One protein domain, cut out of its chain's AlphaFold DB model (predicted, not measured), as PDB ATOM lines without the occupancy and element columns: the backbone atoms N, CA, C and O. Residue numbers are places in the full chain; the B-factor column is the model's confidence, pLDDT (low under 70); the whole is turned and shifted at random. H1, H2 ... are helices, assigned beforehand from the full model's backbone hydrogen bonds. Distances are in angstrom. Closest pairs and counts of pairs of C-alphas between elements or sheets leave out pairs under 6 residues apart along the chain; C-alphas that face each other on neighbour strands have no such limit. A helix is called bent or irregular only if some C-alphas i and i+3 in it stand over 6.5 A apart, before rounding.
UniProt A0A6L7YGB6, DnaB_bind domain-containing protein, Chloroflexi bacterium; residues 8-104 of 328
ATOM      1  N   ILE A   8     216.257 155.090 209.200       54.94
ATOM      2  CA  ILE A   8     217.392 154.416 208.572       54.94
ATOM      3  C   ILE A   8     218.639 155.262 208.792       54.94
ATOM      4  O   ILE A   8     218.609 156.488 208.659       54.94
ATOM      5  N   VAL A   9     219.752 154.587 209.075       60.75
ATOM      6  CA  VAL A   9     221.080 155.187 209.038       60.75
ATOM      7  C   VAL A   9     221.940 154.463 208.010       60.75
ATOM      8  O   VAL A   9     221.904 153.237 207.917       60.75
ATOM      9  N   ALA A  10     222.689 155.228 207.220       61.56
ATOM     10  CA  ALA A  10     223.715 154.684 206.342       61.56
ATOM     11  C   ALA A  10     225.028 154.587 207.126       61.56
ATOM     12  O   ALA A  10     225.426 155.547 207.787       61.56
ATOM     13  N   LEU A  11     225.672 153.424 207.069       68.25
ATOM     14  CA  LEU A  11     226.970 153.194 207.697       68.25
ATOM     15  C   LEU A  11     228.111 153.640 206.763       68.25
ATOM     16  O   LEU A  11     227.930 153.607 205.541       68.25
ATOM     17  N   PRO A  12     229.273 154.040 207.311       65.38
ATOM     18  CA  PRO A  12     230.478 154.300 206.525       65.38
ATOM     19  C   PRO A  12     230.908 153.074 205.706       65.38
ATOM     20  O   PRO A  12     230.681 151.930 206.106       65.38
ATOM     21  N   GLU A  13     231.541 153.301 204.549       56.50
ATOM     22  CA  GLU A  13     231.997 152.208 203.685       56.50
ATOM     23  C   GLU A  13     232.986 151.284 204.410       56.50
ATOM     24  O   GLU A  13     233.999 151.727 204.947       56.50
ATOM     25  N   GLY A  14     232.701 149.978 204.385       62.97
ATOM     26  CA  GLY A  14     233.552 148.955 204.994       62.97
ATOM     27  C   GLY A  14     233.382 148.787 206.506       62.97
ATOM     28  O   GLY A  14     234.153 148.035 207.102       62.97
ATOM     29  N   GLU A  15     232.393 149.446 207.123       61.91
ATOM     30  CA  GLU A  15     232.175 149.382 208.568       61.91
ATOM     31  C   GLU A  15     230.851 148.705 208.950       61.91
ATOM     32  O   GLU A  15     229.766 149.086 208.510       61.91
ATOM     33  N   ASP A  16     230.952 147.688 209.807       69.75
ATOM     34  CA  ASP A  16     229.811 146.931 210.322       69.75
ATOM     35  C   ASP A  16     229.314 147.509 211.658       69.75
ATOM     36  O   ASP A  16     230.119 147.984 212.468       69.75
ATOM     37  N   PRO A  17     228.009 147.393 211.979       56.12
ATOM     38  CA  PRO A  17     227.447 147.940 213.218       56.12
ATOM     39  C   PRO A  17     228.079 147.321 214.470       56.12
ATOM     40  O   PRO A  17     228.245 147.999 215.480       56.12
ATOM     41  N   ASP A  18     228.487 146.053 214.395       70.12
ATOM     42  CA  ASP A  18     229.160 145.343 215.485       70.12
ATOM     43  C   ASP A  18     230.637 145.757 215.643       70.12
ATOM     44  O   ASP A  18     231.199 145.682 216.738       70.12
ATOM     45  N   SER A  19     231.270 146.236 214.564       71.31
ATOM     46  CA  SER A  19     232.606 146.839 214.610       71.31
ATOM     47  C   SER A  19     232.539 148.236 215.228       71.31
ATOM     48  O   SER A  19     233.265 148.515 216.181       71.31
ATOM     49  N   MET A  20     231.603 149.084 214.780       74.12
ATOM     50  CA  MET A  20     231.425 150.423 215.356       74.12
ATOM     51  C   MET A  20     230.967 150.374 216.810       74.12
ATOM     52  O   MET A  20     231.480 151.122 217.631       74.12
ATOM     53  N   ALA A  21     230.072 149.452 217.176       76.38
ATOM     54  CA  ALA A  21     229.650 149.291 218.568       76.38
ATOM     55  C   ALA A  21     230.820 148.944 219.505       76.38
ATOM     56  O   ALA A  21     230.782 149.287 220.687       76.38
ATOM     57  N   ARG A  22     231.853 148.263 218.988       71.69
ATOM     58  CA  ARG A  22     233.043 147.865 219.751       71.69
ATOM     59  C   ARG A  22     234.153 148.912 219.734       71.69
ATOM     60  O   ARG A  22     234.779 149.122 220.768       71.69
ATOM     61  N   ASN A  23     234.392 149.541 218.588       75.00
ATOM     62  CA  ASN A  23     235.518 150.449 218.390       75.00
ATOM     63  C   ASN A  23     235.135 151.915 218.640       75.00
ATOM     64  O   ASN A  23     235.867 152.617 219.331       75.00
ATOM     65  N   ASN A  24     233.966 152.346 218.150       77.12
ATOM     66  CA  ASN A  24     233.506 153.739 218.132       77.12
ATOM     67  C   ASN A  24     232.020 153.860 218.564       77.12
ATOM     68  O   ASN A  24     231.156 154.258 217.775       77.12
ATOM     69  N   PRO A  25     231.665 153.497 219.812       76.31
ATOM     70  CA  PRO A  25     230.267 153.440 220.251       76.31
ATOM     71  C   PRO A  25     229.574 154.809 220.287       76.31
ATOM     72  O   PRO A  25     228.352 154.872 220.156       76.31
ATOM     73  N   ASP A  26     230.323 155.897 220.477       79.19
ATOM     74  CA  ASP A  26     229.771 157.256 220.480       79.19
ATOM     75  C   ASP A  26     229.432 157.738 219.064       79.19
ATOM     76  O   ASP A  26     228.375 158.341 218.868       79.19
ATOM     77  N   ASP A  27     230.236 157.368 218.063       75.19
ATOM     78  CA  ASP A  27     229.945 157.649 216.652       75.19
ATOM     79  C   ASP A  27     228.716 156.866 216.179       75.19
ATOM     80  O   ASP A  27     227.848 157.412 215.499       75.19
ATOM     81  N   LEU A  28     228.575 155.608 216.615       73.62
ATOM     82  CA  LEU A  28     227.371 154.821 216.352       73.62
ATOM     83  C   LEU A  28     226.117 155.464 216.968       73.62
ATOM     84  O   LEU A  28     225.066 155.476 216.328       73.62
ATOM     85  N   ARG A  29     226.204 156.019 218.185       75.56
ATOM     86  CA  ARG A  29     225.078 156.742 218.808       75.56
ATOM     87  C   ARG A  29     224.724 158.007 218.038       75.56
ATOM     88  O   ARG A  29     223.553 158.207 217.739       75.56
ATOM     89  N   ALA A  30     225.721 158.807 217.664       78.69
ATOM     90  CA  ALA A  30     225.507 160.012 216.866       78.69
ATOM     91  C   ALA A  30     224.856 159.691 215.509       78.69
ATOM     92  O   ALA A  30     223.969 160.415 215.056       78.69
ATOM     93  N   LEU A  31     225.244 158.576 214.887       75.06
ATOM     94  CA  LEU A  31     224.629 158.067 213.665       75.06
ATOM     95  C   LEU A  31     223.164 157.662 213.883       75.06
ATOM     96  O   LEU A  31     222.300 158.062 213.106       75.06
ATOM     97  N   ILE A  32     222.860 156.920 214.950       74.75
ATOM     98  CA  ILE A  32     221.480 156.537 215.292       74.75
ATOM     99  C   ILE A  32     220.612 157.774 215.567       74.75
ATOM    100  O   ILE A  32     219.477 157.840 215.094       74.75
ATOM    101  N   ASP A  33     221.139 158.773 216.275       73.12
ATOM    102  CA  ASP A  33     220.422 160.021 216.560       73.12
ATOM    103  C   ASP A  33     220.172 160.848 215.286       73.12
ATOM    104  O   ASP A  33     219.147 161.524 215.170       73.12
ATOM    105  N   ALA A  34     221.071 160.751 214.304       72.38
ATOM    106  CA  ALA A  34     220.938 161.355 212.981       72.38
ATOM    107  C   ALA A  34     220.148 160.490 211.974       72.38
ATOM    108  O   ALA A  34     220.053 160.861 210.799       72.38
ATOM    109  N   ALA A  35     219.591 159.346 212.395       65.50
ATOM    110  CA  ALA A  35     218.853 158.453 211.508       65.50
ATOM    111  C   ALA A  35     217.661 159.180 210.870       65.50
ATOM    112  O   ALA A  35     216.871 159.856 211.535       65.50
ATOM    113  N   ARG A  36     217.527 159.031 209.552       68.88
ATOM    114  CA  ARG A  36     216.520 159.734 208.752       68.88
ATOM    115  C   ARG A  36     215.255 158.888 208.623       68.88
ATOM    116  O   ARG A  36     215.375 157.663 208.564       68.88
ATOM    117  N   PRO A  37     214.058 159.492 208.527       69.12
ATOM    118  CA  PRO A  37     212.842 158.742 208.234       69.12
ATOM    119  C   PRO A  37     213.010 157.872 206.983       69.12
ATOM    120  O   PRO A  37     213.616 158.292 205.993       69.12
ATOM    121  N   VAL A  38     212.465 156.655 207.015       64.81
ATOM    122  CA  VAL A  38     212.571 155.697 205.896       64.81
ATOM    123  C   VAL A  38     212.069 156.304 204.586       64.81
ATOM    124  O   VAL A  38     212.695 156.116 203.545       64.81
ATOM    125  N   ALA A  39     210.962 157.048 204.634       65.88
ATOM    126  CA  ALA A  39     210.369 157.673 203.456       65.88
ATOM    127  C   ALA A  39     211.323 158.677 202.785       65.88
ATOM    128  O   ALA A  39     211.436 158.668 201.562       65.88
ATOM    129  N   ASP A  40     212.066 159.465 203.573       71.75
ATOM    130  CA  ASP A  40     213.089 160.388 203.068       71.75
ATOM    131  C   ASP A  40     214.241 159.659 202.396       71.75
ATOM    132  O   ASP A  40     214.632 160.014 201.287       71.75
ATOM    133  N   HIS A  41     214.760 158.616 203.037       70.19
ATOM    134  CA  HIS A  41     215.843 157.838 202.456       70.19
ATOM    135  C   HIS A  41     215.416 157.163 201.144       70.19
ATOM    136  O   HIS A  41     216.112 157.272 200.139       70.19
ATOM    137  N   LEU A  42     214.253 156.506 201.125       62.81
ATOM    138  CA  LEU A  42     213.749 155.833 199.926       62.81
ATOM    139  C   LEU A  42     213.468 156.817 198.789       62.81
ATOM    140  O   LEU A  42     213.772 156.510 197.638       62.81
ATOM    141  N   PHE A  43     212.920 157.993 199.100       75.06
ATOM    142  CA  PHE A  43     212.683 159.021 198.095       75.06
ATOM    143  C   PHE A  43     213.995 159.505 197.474       75.06
ATOM    144  O   PHE A  43     214.105 159.519 196.252       75.06
ATOM    145  N   ASP A  44     215.002 159.821 198.292       74.38
ATOM    146  CA  ASP A  44     216.302 160.297 197.808       74.38
ATOM    147  C   ASP A  44     217.017 159.241 196.952       74.38
ATOM    148  O   ASP A  44     217.633 159.563 195.937       74.38
ATOM    149  N   VAL A  45     216.916 157.960 197.325       69.00
ATOM    150  CA  VAL A  45     217.504 156.869 196.539       69.00
ATOM    151  C   VAL A  45     216.768 156.700 195.204       69.00
ATOM    152  O   VAL A  45     217.410 156.473 194.178       69.00
ATOM    153  N   ILE A  46     215.437 156.813 195.179       69.69
ATOM    154  CA  ILE A  46     214.663 156.759 193.930       69.69
ATOM    155  C   ILE A  46     215.013 157.955 193.044       69.69
ATOM    156  O   ILE A  46     215.321 157.767 191.869       69.69
ATOM    157  N   GLU A  47     215.019 159.165 193.601       73.44
ATOM    158  CA  GLU A  47     215.342 160.403 192.890       73.44
ATOM    159  C   GLU A  47     216.767 160.370 192.320       73.44
ATOM    160  O   GLU A  47     216.949 160.612 191.129       73.44
ATOM    161  N   GLY A  48     217.762 159.966 193.115       69.19
ATOM    162  CA  GLY A  48     219.161 159.882 192.682       69.19
ATOM    163  C   GLY A  48     219.429 158.845 191.584       69.19
ATOM    164  O   GLY A  48     220.404 158.970 190.846       69.19
ATOM    165  N   ASN A  49     218.559 157.841 191.438       60.31
ATOM    166  CA  ASN A  49     218.631 156.838 190.369       60.31
ATOM    167  C   ASN A  49     217.717 157.159 189.172       60.31
ATOM    168  O   ASN A  49     217.607 156.344 188.251       60.31
ATOM    169  N   THR A  50     217.041 158.310 189.183       68.94
ATOM    170  CA  THR A  50     216.097 158.711 188.138       68.94
ATOM    171  C   THR A  50     216.747 159.692 187.172       68.94
ATOM    172  O   THR A  50     217.294 160.716 187.569       68.94
ATOM    173  N   ASP A  51     216.619 159.412 185.877       77.69
ATOM    174  CA  ASP A  51     216.887 160.413 184.846       77.69
ATOM    175  C   ASP A  51     215.709 161.397 184.804       77.69
ATOM    176  O   ASP A  51     214.618 161.072 184.331       77.69
ATOM    177  N   LEU A  52     215.913 162.597 185.349       77.00
ATOM    178  CA  LEU A  52     214.873 163.623 185.445       77.00
ATOM    179  C   LEU A  52     214.515 164.251 184.089       77.00
ATOM    180  O   LEU A  52     213.479 164.921 183.991       77.00
ATOM    181  N   GLU A  53     215.321 164.035 183.051       79.69
ATOM    182  CA  GLU A  53     215.060 164.554 181.711       79.69
ATOM    183  C   GLU A  53     214.228 163.578 180.868       79.69
ATOM    184  O   GLU A  53     213.423 164.030 180.051       79.69
ATOM    185  N   ASP A  54     214.300 162.267 181.139       73.94
ATOM    186  CA  ASP A  54     213.443 161.258 180.507       73.94
ATOM    187  C   ASP A  54     212.054 161.159 181.186       73.94
ATOM    188  O   ASP A  54     211.934 160.700 182.330       73.94
ATOM    189  N   PRO A  55     210.951 161.495 180.482       67.62
ATOM    190  CA  PRO A  55     209.598 161.354 181.016       67.62
ATOM    191  C   PRO A  55     209.251 159.923 181.450       67.62
ATOM    192  O   PRO A  55     208.473 159.742 182.391       67.62
ATOM    193  N   ARG A  56     209.810 158.900 180.789       64.69
ATOM    194  CA  ARG A  56     209.534 157.498 181.119       64.69
ATOM    195  C   ARG A  56     210.231 157.088 182.414       64.69
ATOM    196  O   ARG A  56     209.619 156.394 183.228       64.69
ATOM    197  N   SER A  57     211.467 157.533 182.616       62.69
ATOM    198  CA  SER A  57     212.225 157.344 183.854       62.69
ATOM    199  C   SER A  57     211.514 157.982 185.054       62.69
ATOM    200  O   SER A  57     211.232 157.290 186.036       62.69
ATOM    201  N   ARG A  58     211.055 159.238 184.930       76.81
ATOM    202  CA  ARG A  58     210.247 159.912 185.969       76.81
ATOM    203  C   ARG A  58     208.944 159.183 186.297       76.81
ATOM    204  O   ARG A  58     208.585 159.049 187.464       76.81
ATOM    205  N   SER A  59     208.240 158.692 185.275       73.31
ATOM    206  CA  SER A  59     207.001 157.925 185.457       73.31
ATOM    207  C   SER A  59     207.246 156.653 186.271       73.31
ATOM    208  O   SER A  59     206.506 156.364 187.206       73.31
ATOM    209  N   GLN A  60     208.310 155.909 185.957       69.75
ATOM    210  CA  GLN A  60     208.672 154.698 186.698       69.75
ATOM    211  C   GLN A  60     209.084 154.991 188.143       69.75
ATOM    212  O   GLN A  60     208.771 154.205 189.036       69.75
ATOM    213  N   ALA A  61     209.784 156.102 188.375       69.19
ATOM    214  CA  ALA A  61     210.176 156.541 189.708       69.19
ATOM    215  C   ALA A  61     208.950 156.877 190.570       69.19
ATOM    216  O   ALA A  61     208.830 156.409 191.704       69.19
ATOM    217  N   ALA A  62     207.987 157.606 189.998       75.44
ATOM    218  CA  ALA A  62     206.740 157.934 190.676       75.44
ATOM    219  C   ALA A  62     205.891 156.682 190.973       75.44
ATOM    220  O   ALA A  62     205.368 156.531 192.077       75.44
ATOM    221  N   GLU A  63     205.795 155.745 190.025       77.00
ATOM    222  CA  GLU A  63     205.094 154.466 190.223       77.00
ATOM    223  C   GLU A  63     205.734 153.603 191.318       77.00
ATOM    224  O   GLU A  63     205.028 152.893 192.033       77.00
ATOM    225  N   ALA A  64     207.060 153.662 191.469       72.12
ATOM    226  CA  ALA A  64     207.777 152.910 192.493       72.12
ATOM    227  C   ALA A  64     207.529 153.448 193.912       72.12
ATOM    228  O   ALA A  64     207.463 152.656 194.850       72.12
ATOM    229  N   PHE A  65     207.369 154.766 194.073       79.56
ATOM    230  CA  PHE A  65     207.145 155.390 195.384       79.56
ATOM    231  C   PHE A  65     205.663 155.450 195.789       79.56
ATOM    232  O   PHE A  65     205.344 155.496 196.977       79.56
ATOM    233  N   ALA A  66     204.736 155.398 194.827       80.75
ATOM    234  CA  ALA A  66     203.294 155.501 195.069       80.75
ATOM    235  C   ALA A  66     202.727 154.542 196.151       80.75
ATOM    236  O   ALA A  66     201.921 155.005 196.962       80.75
ATOM    237  N   PRO A  67     203.142 153.259 196.253       77.19
ATOM    238  CA  PRO A  67     202.665 152.356 197.308       77.19
ATOM    239  C   PRO A  67     203.076 152.783 198.726       77.19
ATOM    240  O   PRO A  67     202.350 152.534 199.683       77.19
ATOM    241  N   ILE A  68     204.225 153.450 198.868       74.75
ATOM    242  CA  ILE A  68     204.728 153.931 200.162       74.75
ATOM    243  C   ILE A  68     203.851 155.090 200.653       74.75
ATOM    244  O   ILE A  68     203.454 155.124 201.815       74.75
ATOM    245  N   VAL A  69     203.472 155.992 199.741       77.19
ATOM    246  CA  VAL A  69     202.547 157.106 200.020       77.19
ATOM    247  C   VAL A  69     201.130 156.607 200.327       77.19
ATOM    248  O   VAL A  69     200.426 157.174 201.167       77.19
ATOM    249  N   GLU A  70     200.696 155.524 199.676       80.25
ATOM    250  CA  GLU A  70     199.410 154.880 199.967       80.25
ATOM    251  C   GLU A  70     199.368 154.358 201.411       80.25
ATOM    252  O   GLU A  70     198.397 154.626 202.126       80.25
ATOM    253  N   ALA A  71     200.452 153.726 201.871       68.12
ATOM    254  CA  ALA A  71     200.541 153.079 203.177       68.12
ATOM    255  C   ALA A  71     200.560 154.041 204.390       68.12
ATOM    256  O   ALA A  71     200.260 153.612 205.511       68.12
ATOM    257  N   MET A  72     200.886 155.325 204.190       77.69
ATOM    258  CA  MET A  72     200.975 156.348 205.250       77.69
ATOM    259  C   MET A  72     199.605 156.658 205.861       77.69
ATOM    260  O   MET A  72     198.663 156.961 205.141       77.69
ATOM    261  N   LYS A  73     199.442 156.610 207.186       67.69
ATOM    262  CA  LYS A  73     198.139 156.904 207.822       67.69
ATOM    263  C   LYS A  73     197.926 158.391 208.065       67.69
ATOM    264  O   LYS A  73     196.802 158.866 207.884       67.69
ATOM    265  N   ASP A  74     198.985 159.095 208.449       77.88
ATOM    266  CA  ASP A  74     198.926 160.515 208.753       77.88
ATOM    267  C   ASP A  74     198.610 161.330 207.477       77.88
ATOM    268  O   ASP A  74     199.291 161.196 206.453       77.88
ATOM    269  N   PRO A  75     197.543 162.149 207.484       73.75
ATOM    270  CA  PRO A  75     197.130 162.907 206.308       73.75
ATOM    271  C   PRO A  75     198.099 164.044 205.953       73.75
ATOM    272  O   PRO A  75     198.191 164.406 204.779       73.75
ATOM    273  N   VAL A  76     198.819 164.602 206.929       80.25
ATOM    274  CA  VAL A  76     199.815 165.662 206.727       80.25
ATOM    275  C   VAL A  76     201.068 165.074 206.085       80.25
ATOM    276  O   VAL A  76     201.538 165.598 205.075       80.25
ATOM    277  N   GLU A  77     201.556 163.948 206.603       78.69
ATOM    278  CA  GLU A  77     202.689 163.213 206.038       78.69
ATOM    279  C   GLU A  77     202.375 162.731 204.617       78.69
ATOM    280  O   GLU A  77     203.127 163.012 203.680       78.69
ATOM    281  N   ARG A  78     201.214 162.092 204.416       80.19
ATOM    282  CA  ARG A  78     200.770 161.665 203.084       80.19
ATOM    283  C   ARG A  78     200.710 162.848 202.112       80.19
ATOM    284  O   ARG A  78     201.147 162.714 200.972       80.19
ATOM    285  N   SER A  79     200.187 163.998 202.542       81.00
ATOM    286  CA  SER A  79     200.101 165.196 201.698       81.00
ATOM    287  C   SER A  79     201.480 165.748 201.330       81.00
ATOM    288  O   SER A  79     201.688 166.107 200.172       81.00
ATOM    289  N   HIS A  80     202.428 165.776 202.269       87.00
ATOM    290  CA  HIS A  80     203.812 166.176 202.008       87.00
ATOM    291  C   HIS A  80     204.462 165.291 200.930       87.00
ATOM    292  O   HIS A  80     205.032 165.791 199.956       87.00
ATOM    293  N   TRP A  81     204.321 163.971 201.057       84.62
ATOM    294  CA  TRP A  81     204.899 163.030 200.101       84.62
ATOM    295  C   TRP A  81     204.203 163.037 198.747       84.62
ATOM    296  O   TRP A  81     204.870 162.921 197.721       84.62
ATOM    297  N   LEU A  82     202.889 163.257 198.721       86.56
ATOM    298  CA  LEU A  82     202.133 163.436 197.486       86.56
ATOM    299  C   LEU A  82     202.631 164.654 196.690       86.56
ATOM    300  O   LEU A  82     202.815 164.564 195.476       86.56
ATOM    301  N   GLN A  83     202.922 165.765 197.370       86.69
ATOM    302  CA  GLN A  83     203.494 166.958 196.741       86.69
ATOM    303  C   GLN A  83     204.898 166.700 196.185       86.69
ATOM    304  O   GLN A  83     205.210 167.125 195.071       86.69
ATOM    305  N   ARG A  84     205.755 165.986 196.926       88.88
ATOM    306  CA  ARG A  84     207.088 165.597 196.428       88.88
ATOM    307  C   ARG A  84     206.991 164.647 195.230       88.88
ATOM    308  O   ARG A  84     207.719 164.830 194.257       88.88
ATOM    309  N   LEU A  85     206.048 163.707 195.247       84.75
ATOM    310  CA  LEU A  85     205.788 162.774 194.149       84.75
ATOM    311  C   LEU A  85     205.325 163.489 192.869       84.75
ATOM    312  O   LEU A  85     205.815 163.191 191.780       84.75
ATOM    313  N   ALA A  86     204.428 164.469 193.002       84.81
ATOM    314  CA  ALA A  86     203.964 165.300 191.890       84.81
ATOM    315  C   ALA A  86     205.124 166.077 191.239       84.81
ATOM    316  O   ALA A  86     205.259 166.100 190.012       84.81
ATOM    317  N   ARG A  87     206.027 166.634 192.060       88.50
ATOM    318  CA  ARG A  87     207.241 167.326 191.591       88.50
ATOM    319  C   ARG A  87     208.200 166.387 190.863       88.50
ATOM    320  O   ARG A  87     208.664 166.743 189.782       88.50
ATOM    321  N   LEU A  88     208.444 165.192 191.407       82.31
ATOM    322  CA  LEU A  88     209.292 164.171 190.782       82.31
ATOM    323  C   LEU A  88     208.750 163.751 189.409       82.31
ATOM    324  O   LEU A  88     209.498 163.675 188.439       82.31
ATOM    325  N   GLY A  89     207.437 163.528 189.307       80.06
ATOM    326  CA  GLY A  89     206.778 163.175 188.048       80.06
ATOM    327  C   GLY A  89     206.645 164.333 187.051       80.06
ATOM    328  O   GLY A  89     206.391 164.085 185.873       80.06
ATOM    329  N   ARG A  90     206.828 165.586 187.500       87.88
ATOM    330  CA  ARG A  90     206.420 166.816 186.790       87.88
ATOM    331  C   ARG A  90     204.954 166.749 186.329       87.88
ATOM    332  O   ARG A  90     204.635 167.091 185.193       87.88
ATOM    333  N   ILE A  91     204.085 166.276 187.218       88.94
ATOM    334  CA  ILE A  91     202.641 166.130 187.004       88.94
ATOM    335  C   ILE A  91     201.869 166.922 188.057       88.94
ATOM    336  O   ILE A  91     202.413 167.272 189.105       88.94
ATOM    337  N   ASP A  92     200.591 167.179 187.800       89.44
ATOM    338  CA  ASP A  92     199.707 167.790 188.789       89.44
ATOM    339  C   ASP A  92     199.476 166.866 189.994       89.44
ATOM    340  O   ASP A  92     199.424 165.638 189.865       89.44
ATOM    341  N   GLU A  93     199.251 167.457 191.170       86.88
ATOM    342  CA  GLU A  93     198.944 166.709 192.400       86.88
ATOM    343  C   GLU A  93     197.716 165.801 192.240       86.88
ATOM    344  O   GLU A  93     197.667 164.713 192.811       86.88
ATOM    345  N   SER A  94     196.746 166.192 191.406       86.75
ATOM    346  CA  SER A  94     195.581 165.363 191.083       86.75
ATOM    347  C   SER A  94     195.934 164.099 190.296       86.75
ATOM    348  O   SER A  94     195.285 163.072 190.475       86.75
ATOM    349  N   GLU A  95     196.945 164.149 189.425       84.06
ATOM    350  CA  GLU A  95     197.426 162.972 188.690       84.06
ATOM    351  C   GLU A  95     198.304 162.088 189.584       84.06
ATOM    352  O   GLU A  95     198.179 160.862 189.556       84.06
ATOM    353  N   ALA A  96     199.117 162.695 190.455       83.19
ATOM    354  CA  ALA A  96     199.860 161.966 191.482       83.19
ATOM    355  C   ALA A  96     198.916 161.231 192.449       83.19
ATOM    356  O   ALA A  96     199.168 160.081 192.808       83.19
ATOM    357  N   LEU A  97     197.789 161.847 192.820       87.25
ATOM    358  CA  LEU A  97     196.779 161.212 193.665       87.25
ATOM    359  C   LEU A  97     196.178 159.980 192.984       87.25
ATOM    360  O   LEU A  97     196.117 158.919 193.599       87.25
ATOM    361  N   LYS A  98     195.821 160.078 191.699       86.00
ATOM    362  CA  LYS A  98     195.325 158.931 190.918       86.00
ATOM    363  C   LYS A  98     196.352 157.805 190.830       86.00
ATOM    364  O   LYS A  98     195.973 156.637 190.845       86.00
ATOM    365  N   LEU A  99     197.640 158.135 190.735       79.38
ATOM    366  CA  LEU A  99     198.725 157.151 190.727       79.38
ATOM    367  C   LEU A  99     198.793 156.381 192.055       79.38
ATOM    368  O   LEU A  99     198.858 155.151 192.049       79.38
ATOM    369  N   VAL A 100     198.706 157.094 193.180       81.88
ATOM    370  CA  VAL A 100     198.657 156.506 194.529       81.88
ATOM    371  C   VAL A 100     197.378 155.691 194.733       81.88
ATOM    372  O   VAL A 100     197.419 154.579 195.250       81.88
ATOM    373  N   GLU A 101     196.231 156.178 194.266       83.19
ATOM    374  CA  GLU A 101     194.964 155.443 194.337       83.19
ATOM    375  C   GLU A 101     194.964 154.190 193.458       83.19
ATOM    376  O   GLU A 101     194.411 153.166 193.850       83.19
ATOM    377  N   LYS A 102     195.621 154.215 192.296       78.31
ATOM    378  CA  LYS A 102     195.801 153.031 191.443       78.31
ATOM    379  C   LYS A 102     196.689 151.977 192.112       78.31
ATOM    380  O   LYS A 102     196.528 150.788 191.838       78.31
ATOM    381  N   ALA A 103     197.570 152.393 193.023       70.19
ATOM    382  CA  ALA A 103     198.357 151.488 193.853       70.19
ATOM    383  C   ALA A 103     197.525 150.768 194.943       70.19
ATOM    384  O   ALA A 103     198.011 149.784 195.489       70.19
ATOM    385  N   LYS A 104     196.253 151.152 195.190       62.34
ATOM    386  CA  LYS A 104     195.323 150.461 196.122       62.34
ATOM    387  C   LYS A 104     194.823 149.082 195.661       62.34
ATOM    388  O   LYS A 104     193.991 148.471 196.334       62.34
TER     389      LYS A 104
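AT A GLANCE: This is residues 8 to 104 of the 328 residues of the protein "DnaB_bind domain-containing protein" of Chloroflexi bacterium (UniProt A0A6L7YGB6). What shape is this? Two lobes, loosely built: a small helical hairpin, H1 and H2, sits at one end, and an up-and-down bundle of H3, H4 and H5, each helix running against the one before, makes the other, with H6 crossing H4 and H5. Residues 34 to 37 join the lobes. What are the figures? The printed part has 97 residues, 69 of them in six named helices, H1 to H6 in order, with no named strand, and its class is all helix; the whole is loose, with a radius of gyration of the C-alphas of 16.8 A, and elongated, spanning 50 by 31 by 18 A.

IN THESE COORDINATES: Where do the helices run? H1 is residues 17 to 23, from C-alpha 17 at (227.447, 147.940, 213.218), H2 25 to 33, and H3 38 to 48, 15.3 A long. H4 is 55 to 71, 25.3 A, H5 75 to 89, 20.7 A, and H6 93 to 102, ending at C-alpha 102 (195.801, 153.031, 191.443). Is any irregular? H4 is, with C-alphas 64 and 67 7.0 A apart and a kink of 30 degrees near residue 64.

HOW THE PARTS SIT: What does H4, the hub, touch? With residues 61 to 68 alone it touches H3, closest C-alphas Ile 46 and Ala 61, 6.2 A, at a shallow tilt of 4 degrees, opposite ways. It touches H5, closest C-alphas Arg 58 and Gly 89, 5.2 A, at a shallow 10 degrees, opposite ways. With residues 63 to 70 alone it touches H6, closest C-alphas Ala 66 and Val 100, 4.8 A, at a steep 67 degrees. And the backbones? Every O i to N i+4 pair is within hydrogen-bond range in H1, H2, H3, H5 and H6; in H4, 11 of 13 are.

THE WHOLE: How large is it? The C-alphas farthest apart, Asn 23 and Ser 94, are 50.6 A apart. Are there cuts or long links? The printed part has no cut and no long link. Where is confidence low? The mean pLDDT of the printed part is 74.7, and 29 residues are under 70, among them 8 to 17 and 35 to 39.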